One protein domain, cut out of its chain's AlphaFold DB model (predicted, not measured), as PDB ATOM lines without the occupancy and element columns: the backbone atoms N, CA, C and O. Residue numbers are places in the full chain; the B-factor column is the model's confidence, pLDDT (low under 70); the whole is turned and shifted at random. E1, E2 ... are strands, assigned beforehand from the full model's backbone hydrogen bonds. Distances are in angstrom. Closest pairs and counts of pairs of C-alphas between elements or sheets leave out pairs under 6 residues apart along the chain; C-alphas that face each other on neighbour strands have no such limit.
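What this domain is: This is residues 8 to 76 of the 180 residues of an uncharacterized protein of Deinococcus sp. K2S05-167 (UniProt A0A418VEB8). The domain is a small closed barrel of five strands in which two long, bent strands, E1 and E4, run side by side. The E4 and E5 hairpin reaches out along the longest axis, with its turn, residues 51 to 55, at one far end, and after E5 an unnamed tail, residues 62 to 76, folds back past E4. The printed part has 69 residues, with no named helix and five named strands, E1 to E5 in order along the chain. The class is all strand, and the ring runs E1, E2, E3, E5, E4 and back to E1, mixed, with E3 and E5 the parallel pair. The whole is compact, with a radius of gyration of the C-alphas of 11.7 A and spans of 38 by 26 by 21 A.

How they stand to each other: E1, residues 8 to 19, bends by 99 degrees at residue 15. A tight link leads to E2, residues 22 to 25, and the two form an antiparallel hairpin, with N 19 and O 22 2.8 A apart. E3, residues 28 to 32, makes the next hairpin with E2, with N 30 and O 23 2.8 A apart. E1, E2 and E3 form a meander, each strand the antiparallel neighbour of the one before. After a short link comes E4, residues 40 to 50, which bends by 67 degrees at residue 43. It is antiparallel to E1, with N 10 and O 46 2.8 A apart and N 16 and O 40 2.8 A apart. E1 to E4 form a Greek key, a meander of three strands followed by a fourth that is the antiparallel neighbour of the first. E1 pairs with E4 over residues 10 to 16 and with E2 over residues 16 to 19. E5, residues 56 to 61, forms a hairpin with E4, with N 49 and O 58 2.9 A apart. E5 is parallel to E3, with N 31 and O 59 2.8 A apart. E2 is apart from E4 and from E5. Residues 67 to 68 make a short antiparallel pairing with residues 42 to 43 of E4.

Where its parts are: E1 begins at C-alpha 8, (295.724, 371.097, 294.593), and measures 24.2 A from first to last C-alpha. E2 measures 9.9 A and E3 12.3 A. E4 measures 27.6 A from C-alpha 40 at (319.535, 372.092, 303.211). E5 measures 14.3 A and ends at C-alpha 61, (303.209, 371.027, 304.003).

The domain as a whole: The two C-alphas farthest apart are those of Ala 52 and Pro 71, at 38.5 A. The printed part has no cut, and no link between named strands is long. The mean pLDDT of the printed part is 92.2, and no printed residue is under 70.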
ATOM      1  N   ALA A   8     294.808 370.014 294.920       91.88
ATOM      2  CA  ALA A   8     295.724 371.097 294.593       91.88
ATOM      3  C   ALA A   8     297.014 370.852 295.358       91.88
ATOM      4  O   ALA A   8     297.012 370.851 296.590       91.88
ATOM      5  N   ARG A   9     298.103 370.627 294.633       93.44
ATOM      6  CA  ARG A   9     299.396 370.300 295.222       93.44
ATOM      7  C   ARG A   9     300.507 370.994 294.465       93.44
ATOM      8  O   ARG A   9     300.536 371.012 293.240       93.44
ATOM      9  N   LEU A  10     301.441 371.540 295.225       93.69
ATOM     10  CA  LEU A  10     302.687 372.094 294.740       93.69
ATOM     11  C   LEU A  10     303.809 371.110 295.048       93.69
ATOM     12  O   LEU A  10     303.934 370.653 296.186       93.69
ATOM     13  N   ARG A  11     304.644 370.812 294.056       95.06
ATOM     14  CA  ARG A  11     305.934 370.155 294.257       95.06
ATOM     15  C   ARG A  11     307.009 371.228 294.268       95.06
ATOM     16  O   ARG A  11     307.140 372.003 293.322       95.06
ATOM     17  N   ILE A  12     307.768 371.251 295.354       94.94
ATOM     18  CA  ILE A  12     308.782 372.266 295.609       94.94
ATOM     19  C   ILE A  12     310.106 371.556 295.826       94.94
ATOM     20  O   ILE A  12     310.204 370.719 296.721       94.94
ATOM     21  N   THR A  13     311.107 371.906 295.024       96.12
ATOM     22  CA  THR A  13     312.493 371.479 295.213       96.12
ATOM     23  C   THR A  13     313.391 372.709 295.246       96.12
ATOM     24  O   THR A  13     313.347 373.535 294.335       96.12
ATOM     25  N   GLY A  14     314.207 372.839 296.289       95.56
ATOM     26  CA  GLY A  14     315.109 373.976 296.452       95.56
ATOM     27  C   GLY A  14     315.833 373.972 297.793       95.56
ATOM     28  O   GLY A  14     315.630 373.082 298.618       95.56
ATOM     29  N   TRP A  15     316.692 374.967 297.991       96.19
ATOM     30  CA  TRP A  15     317.330 375.237 299.278       96.19
ATOM     31  C   TRP A  15     316.292 375.768 300.264       96.19
ATOM     32  O   TRP A  15     315.543 376.692 299.939       96.19
ATOM     33  N   ALA A  16     316.202 375.122 301.425       96.25
ATOM     34  CA  ALA A  16     315.279 375.470 302.488       96.25
ATOM     35  C   ALA A  16     316.020 376.101 303.654       96.25
ATOM     36  O   ALA A  16     316.805 375.432 304.326       96.25
ATOM     37  N   THR A  17     315.678 377.352 303.936       96.19
ATOM     38  CA  THR A  17     316.108 378.051 305.143       96.19
ATOM     39  C   THR A  17     315.036 377.859 306.224       96.19
ATOM     40  O   THR A  17     313.866 378.197 305.984       96.19
ATOM     41  N   PRO A  18     315.369 377.286 307.395       93.94
ATOM     42  CA  PRO A  18     314.424 377.179 308.498       93.94
ATOM     43  C   PRO A  18     314.048 378.565 309.038       93.94
ATOM     44  O   PRO A  18     314.875 379.465 309.133       93.94
ATOM     45  N   THR A  19     312.775 378.735 309.384       92.31
ATOM     46  CA  THR A  19     312.201 379.971 309.938       92.31
ATOM     47  C   THR A  19     311.261 379.627 311.092       92.31
ATOM     48  O   THR A  19     310.801 378.489 311.200       92.31
ATOM     49  N   GLU A  20     310.904 380.611 311.918       86.38
ATOM     50  CA  GLU A  20     309.996 380.421 313.062       86.38
ATOM     51  C   GLU A  20     308.645 379.786 312.666       86.38
ATOM     52  O   GLU A  20     308.077 378.982 313.402       86.38
ATOM     53  N   GLY A  21     308.145 380.090 311.463       85.25
ATOM     54  CA  GLY A  21     306.845 379.624 310.970       85.25
ATOM     55  C   GLY A  21     306.880 378.448 309.986       85.25
ATOM     56  O   GLY A  21     305.822 378.089 309.457       85.25
ATOM     57  N   GLY A  22     308.053 377.880 309.686       93.81
ATOM     58  CA  GLY A  22     308.214 376.815 308.690       93.81
ATOM     59  C   GLY A  22     309.498 376.950 307.871       93.81
ATOM     60  O   GLY A  22     310.548 377.286 308.408       93.81
ATOM     61  N   LEU A  23     309.425 376.689 306.567       94.88
ATOM     62  CA  LEU A  23     310.581 376.696 305.663       94.88
ATOM     63  C   LEU A  23     310.429 377.764 304.586       94.88
ATOM     64  O   LEU A  23     309.377 377.853 303.952       94.88
ATOM     65  N   LEU A  24     311.485 378.538 304.347       93.38
ATOM     66  CA  LEU A  24     311.567 379.460 303.221       93.38
ATOM     67  C   LEU A  24     312.289 378.769 302.057       93.38
ATOM     68  O   LEU A  24     313.440 378.370 302.206       93.38
ATOM     69  N   ILE A  25     311.620 378.621 300.908       92.25
ATOM     70  CA  ILE A  25     312.200 378.023 299.691       92.25
ATOM     71  C   ILE A  25     311.869 378.909 298.497       92.25
ATOM     72  O   ILE A  25     310.693 379.112 298.195       92.25
ATOM     73  N   GLY A  26     312.887 379.442 297.815       84.81
ATOM     74  CA  GLY A  26     312.685 380.308 296.645       84.81
ATOM     75  C   GLY A  26     311.753 381.487 296.944       84.81
ATOM     76  O   GLY A  26     310.823 381.747 296.190       84.81
ATOM     77  N   GLY A  27     311.917 382.115 298.113       85.75
ATOM     78  CA  GLY A  27     311.075 383.225 298.559       85.75
ATOM     79  C   GLY A  27     309.653 382.841 298.988       85.75
ATOM     80  O   GLY A  27     308.882 383.736 299.333       85.75
ATOM     81  N   LEU A  28     309.277 381.556 299.001       87.94
ATOM     82  CA  LEU A  28     307.979 381.072 299.478       87.94
ATOM     83  C   LEU A  28     308.082 380.533 300.904       87.94
ATOM     84  O   LEU A  28     308.819 379.584 301.160       87.94
ATOM     85  N   LEU A  29     307.292 381.102 301.816       91.56
ATOM     86  CA  LEU A  29     307.133 380.550 303.158       91.56
ATOM     87  C   LEU A  29     306.146 379.378 303.120       91.56
ATOM     88  O   LEU A  29     304.971 379.554 302.782       91.56
ATOM     89  N   ILE A  30     306.629 378.203 303.504       93.12
ATOM     90  CA  ILE A  30     305.884 376.947 303.559       93.12
ATOM     91  C   ILE A  30     305.745 376.559 305.026       93.12
ATOM     92  O   ILE A  30     306.723 376.206 305.685       93.12
ATOM     93  N   ARG A  31     304.521 376.617 305.551       94.56
ATOM     94  CA  ARG A  31     304.241 376.226 306.932       94.56
ATOM     95  C   ARG A  31     304.314 374.717 307.058       94.56
ATOM     96  O   ARG A  31     303.625 373.993 306.345       94.56
ATOM     97  N   THR A  32     305.136 374.232 307.975       93.69
ATOM     98  CA  THR A  32     305.285 372.801 308.220       93.69
ATOM     99  C   THR A  32     305.722 372.549 309.653       93.69
ATOM    100  O   THR A  32     306.397 373.378 310.251       93.69
ATOM    101  N   GLY A  33     305.349 371.389 310.198       91.75
ATOM    102  CA  GLY A  33     305.842 370.930 311.499       91.75
ATOM    103  C   GLY A  33     307.261 370.351 311.450       91.75
ATOM    104  O   GLY A  33     307.804 369.987 312.489       91.75
ATOM    105  N   LYS A  34     307.871 370.220 310.261       90.69
ATOM    106  CA  LYS A  34     309.254 369.748 310.133       90.69
ATOM    107  C   LYS A  34     310.215 370.861 310.551       90.69
ATOM    108  O   LYS A  34     310.259 371.906 309.910       90.69
ATOM    109  N   ARG A  35     311.025 370.590 311.572       89.44
ATOM    110  CA  ARG A  35     312.199 371.403 311.902       89.44
ATOM    111  C   ARG A  35     313.411 370.891 311.129       89.44
ATOM    112  O   ARG A  35     313.578 369.677 310.985       89.44
ATOM    113  N   LEU A  36     314.204 371.821 310.611       91.00
ATOM    114  CA  LEU A  36     315.519 371.563 310.032       91.00
ATOM    115  C   LEU A  36     316.554 372.218 310.944       91.00
ATOM    116  O   LEU A  36     316.318 373.322 311.427       91.00
ATOM    117  N   GLU A  37     317.662 371.525 311.189       88.44
ATOM    118  CA  GLU A  37     318.749 372.020 312.045       88.44
ATOM    119  C   GLU A  37     319.640 373.026 311.313       88.44
ATOM    120  O   GLU A  37     320.198 373.928 311.927       88.44
ATOM    121  N   ALA A  38     319.735 372.895 309.990       91.25
ATOM    122  CA  ALA A  38     320.520 373.758 309.124       91.25
ATOM    123  C   ALA A  38     319.830 373.936 307.767       91.25
ATOM    124  O   ALA A  38     318.880 373.218 307.425       91.25
ATOM    125  N   GLU A  39     320.329 374.893 306.988       93.88
ATOM    126  CA  GLU A  39     319.937 375.038 305.594       93.88
ATOM    127  C   GLU A  39     320.284 373.768 304.811       93.88
ATOM    128  O   GLU A  39     321.393 373.240 304.888       93.88
ATOM    129  N   MET A  40     319.317 373.263 304.049       95.31
ATOM    130  CA  MET A  40     319.535 372.092 303.211       95.31
ATOM    131  C   MET A  40     318.630 372.100 301.991       95.31
ATOM    132  O   MET A  40     317.537 372.667 301.984       95.31
ATOM    133  N   ARG A  41     319.066 371.403 300.945       97.12
ATOM    134  CA  ARG A  41     318.262 371.212 299.744       97.12
ATOM    135  C   ARG A  41     317.199 370.139 299.979       97.12
ATOM    136  O   ARG A  41     317.522 368.983 300.257       97.12
ATOM    137  N   VAL A  42     315.931 370.506 299.829       97.12
ATOM    138  CA  VAL A  42     314.785 369.621 300.079       97.12
ATOM    139  C   VAL A  42     313.879 369.501 298.864       97.12
ATOM    140  O   VAL A  42     313.829 370.387 298.013       97.12
ATOM    141  N   THR A  43     313.127 368.408 298.825       97.31
ATOM    142  CA  THR A  43     311.948 368.237 297.979       97.31
ATOM    143  C   THR A  43     310.749 367.991 298.888       97.31
ATOM    144  O   THR A  43     310.819 367.149 299.784       97.31
ATOM    145  N   LEU A  44     309.647 368.709 298.661       96.00
ATOM    146  CA  LEU A  44     308.411 368.562 299.430       96.00
ATOM    147  C   LEU A  44     307.148 368.701 298.578       96.00
ATOM    148  O   LEU A  44     307.180 369.187 297.444       96.00
ATOM    149  N   SER A  45     306.026 368.260 299.149       95.06
ATOM    150  CA  SER A  45     304.683 368.529 298.633       95.06
ATOM    151  C   SER A  45     303.970 369.507 299.561       95.06
ATOM    152  O   SER A  45     303.818 369.232 300.750       95.06
ATOM    153  N   ALA A  46     303.532 370.638 299.018       92.88
ATOM    154  CA  ALA A  46     302.776 371.651 299.741       92.88
ATOM    155  C   ALA A  46     301.359 371.780 299.176       92.88
ATOM    156  O   ALA A  46     301.123 371.584 297.986       92.88
ATOM    157  N   TYR A  47     300.421 372.152 300.035       92.06
ATOM    158  CA  TYR A  47     299.010 372.311 299.724       92.06
ATOM    159  C   TYR A  47     298.634 373.789 299.876       92.06
ATOM    160  O   TYR A  47     298.943 374.403 300.906       92.06
ATOM    161  N   PRO A  48     298.006 374.399 298.860       90.56
ATOM    162  CA  PRO A  48     297.642 375.798 298.916       90.56
ATOM    163  C   PRO A  48     296.441 376.017 299.831       90.56
ATOM    164  O   PRO A  48     295.451 375.289 299.799       90.56
ATOM    165  N   ARG A  49     296.510 377.094 300.609       88.19
ATOM    166  CA  ARG A  49     295.341 377.739 301.199       88.19
ATOM    167  C   ARG A  49     295.089 379.019 300.442       88.19
ATOM    168  O   ARG A  49     296.004 379.832 300.287       88.19
ATOM    169  N   THR A  50     293.858 379.211 300.005       88.12
ATOM    170  CA  THR A  50     293.475 380.368 299.206       88.12
ATOM    171  C   THR A  50     292.576 381.317 299.981       88.12
ATOM    172  O   THR A  50     291.979 380.968 301.004       88.12
ATOM    173  N   ARG A  51     292.536 382.569 299.530       87.62
ATOM    174  CA  ARG A  51     291.490 383.516 299.915       87.62
ATOM    175  C   ARG A  51     290.188 383.158 299.183       87.62
ATOM    176  O   ARG A  51     290.167 382.296 298.306       87.62
ATOM    177  N   ALA A  52     289.095 383.833 299.527       84.44
ATOM    178  CA  ALA A  52     287.791 383.590 298.906       84.44
ATOM    179  C   ALA A  52     287.761 383.882 297.391       84.44
ATOM    180  O   ALA A  52     286.977 383.269 296.672       84.44
ATOM    181  N   ASP A  53     288.632 384.771 296.903       84.62
ATOM    182  CA  ASP A  53     288.829 385.070 295.475       84.62
ATOM    183  C   ASP A  53     289.688 384.022 294.732       84.62
ATOM    184  O   ASP A  53     289.895 384.109 293.520       84.62
ATOM    185  N   GLY A  54     290.192 383.021 295.458       87.56
ATOM    186  CA  GLY A  54     291.045 381.955 294.957       87.56
ATOM    187  C   GLY A  54     292.536 382.282 294.897       87.56
ATOM    188  O   GLY A  54     293.321 381.418 294.508       87.56
ATOM    189  N   THR A  55     292.962 383.483 295.292       88.06
ATOM    190  CA  THR A  55     294.389 383.839 295.343       88.06
ATOM    191  C   THR A  55     295.117 383.075 296.445       88.06
ATOM    192  O   THR A  55     294.545 382.765 297.495       88.06
ATOM    193  N   LEU A  56     296.400 382.771 296.226       86.94
ATOM    194  CA  LEU A  56     297.221 382.062 297.202       86.94
ATOM    195  C   LEU A  56     297.395 382.911 298.473       86.94
ATOM    196  O   LEU A  56     297.891 384.034 298.430       86.94
ATOM    197  N   LYS A  57     296.991 382.366 299.625       86.12
ATOM    198  CA  LYS A  57     297.173 382.984 300.946       86.12
ATOM    199  C   LYS A  57     298.420 382.446 301.639       86.12
ATOM    200  O   LYS A  57     299.193 383.216 302.196       86.12
ATOM    201  N   ARG A  58     298.585 381.121 301.652       88.06
ATOM    202  CA  ARG A  58     299.749 380.431 302.227       88.06
ATOM    203  C   ARG A  58     299.890 379.018 301.669       88.06
ATOM    204  O   ARG A  58     298.960 378.504 301.050       88.06
ATOM    205  N   LEU A  59     301.032 378.401 301.945       91.62
ATOM    206  CA  LEU A  59     301.332 377.010 301.627       91.62
ATOM    207  C   LEU A  59     301.549 376.233 302.921       91.62
ATOM    208  O   LEU A  59     302.333 376.664 303.764       91.62
ATOM    209  N   ASP A  60     300.867 375.101 303.054       92.50
ATOM    210  CA  ASP A  60     301.000 374.194 304.193       92.50
ATOM    211  C   ASP A  60     301.588 372.861 303.687       92.50
ATOM    212  O   ASP A  60     301.119 372.311 302.694       92.50
ATOM    213  N   ALA A  61     302.608 372.316 304.346       93.25
ATOM    214  CA  ALA A  61     303.209 371.027 304.003       93.25
ATOM    215  C   ALA A  61     303.245 370.105 305.221       93.25
ATOM    216  O   ALA A  61     303.659 370.494 306.318       93.25
ATOM    217  N   HIS A  62     302.862 368.843 305.031       92.56
ATOM    218  CA  HIS A  62     302.980 367.847 306.090       92.56
ATOM    219  C   HIS A  62     304.459 367.549 306.364       92.56
ATOM    220  O   HIS A  62     305.235 367.399 305.419       92.56
ATOM    221  N   ALA A  63     304.854 367.399 307.632       92.44
ATOM    222  CA  ALA A  63     306.262 367.212 308.002       92.44
ATOM    223  C   ALA A  63     306.909 366.005 307.296       92.44
ATOM    224  O   ALA A  63     308.035 366.093 306.818       92.44
ATOM    225  N   LYS A  64     306.154 364.905 307.144       93.44
ATOM    226  CA  LYS A  64     306.591 363.691 306.420       93.44
ATOM    227  C   LYS A  64     306.830 363.903 304.917       93.44
ATOM    228  O   LYS A  64     307.476 363.071 304.296       93.44
ATOM    229  N   SER A  65     306.289 364.968 304.321       94.00
ATOM    230  CA  SER A  65     306.515 365.269 302.901       94.00
ATOM    231  C   SER A  65     307.865 365.938 302.648       94.00
ATOM    232  O   SER A  65     308.340 365.915 301.516       94.00
ATOM    233  N   VAL A  66     308.474 366.529 303.683       95.88
ATOM    234  CA  VAL A  66     309.756 367.223 303.585       95.88
ATOM    235  C   VAL A  66     310.878 366.202 303.670       95.88
ATOM    236  O   VAL A  66     311.058 365.546 304.697       95.88
ATOM    237  N   ARG A  67     311.654 366.084 302.593       96.12
ATOM    238  CA  ARG A  67     312.810 365.188 302.528       96.12
ATOM    239  C   ARG A  67     313.999 365.859 301.846       96.12
ATOM    240  O   ARG A  67     313.780 366.782 301.062       96.12
ATOM    241  N   PRO A  68     315.232 365.367 302.058       96.94
ATOM    242  CA  PRO A  68     316.365 365.763 301.230       96.94
ATOM    243  C   PRO A  68     316.044 365.617 299.732       96.94
ATOM    244  O   PRO A  68     315.403 364.643 299.305       96.94
ATOM    245  N   ALA A  69     316.460 366.601 298.936       97.00
ATOM    246  CA  ALA A  69     316.371 366.525 297.483       97.00
ATOM    247  C   ALA A  69     317.378 365.497 296.954       97.00
ATOM    248  O   ALA A  69     318.512 365.430 297.427       97.00
ATOM    249  N   ARG A  70     316.981 364.698 295.959       96.19
ATOM    250  CA  ARG A  70     317.920 363.783 295.289       96.19
ATOM    251  C   ARG A  70     318.803 364.572 294.308       96.19
ATOM    252  O   ARG A  70     318.328 365.575 293.776       96.19
ATOM    253  N   PRO A  71     320.030 364.111 293.993       93.88
ATOM    254  CA  PRO A  71     320.947 364.847 293.114       93.88
ATOM    255  C   PRO A  71     320.348 365.233 291.752       93.88
ATOM    256  O   PRO A  71     320.556 366.348 291.285       93.88
ATOM    257  N   HIS A  72     319.543 364.348 291.159       93.56
ATOM    258  CA  HIS A  72     318.911 364.536 289.846       93.56
ATOM    259  C   HIS A  72     317.602 365.343 289.874       93.56
ATOM    260  O   HIS A  72     317.014 365.585 288.823       93.56
ATOM    261  N   GLU A  73     317.080 365.720 291.045       93.19
ATOM    262  CA  GLU A  73     315.866 366.536 291.100       93.19
ATOM    263  C   GLU A  73     316.231 367.994 290.813       93.19
ATOM    264  O   GLU A  73     317.052 368.540 291.545       93.19
ATOM    265  N   PRO A  74     315.660 368.655 289.793       92.19
ATOM    266  CA  PRO A  74     315.937 370.065 289.535       92.19
ATOM    267  C   PRO A  74     315.268 370.951 290.589       92.19
ATOM    268  O   PRO A  74     314.221 370.597 291.137       92.19
ATOM    269  N   ASN A  75     315.845 372.126 290.852       92.19
ATOM    270  CA  ASN A  75     315.136 373.149 291.619       92.19
ATOM    271  C   ASN A  75     313.905 373.607 290.830       92.19
ATOM    272  O   ASN A  75     313.972 373.785 289.614       92.19
ATOM    273  N   GLY A  76     312.780 373.792 291.512       91.25
ATOM    274  CA  GLY A  76     311.543 374.136 290.835       91.25
ATOM    275  C   GLY A  76     310.340 374.238 291.755       91.25
ATOM    276  O   GLY A  76     310.292 373.662 292.842       91.25
TER     277      GLY A  76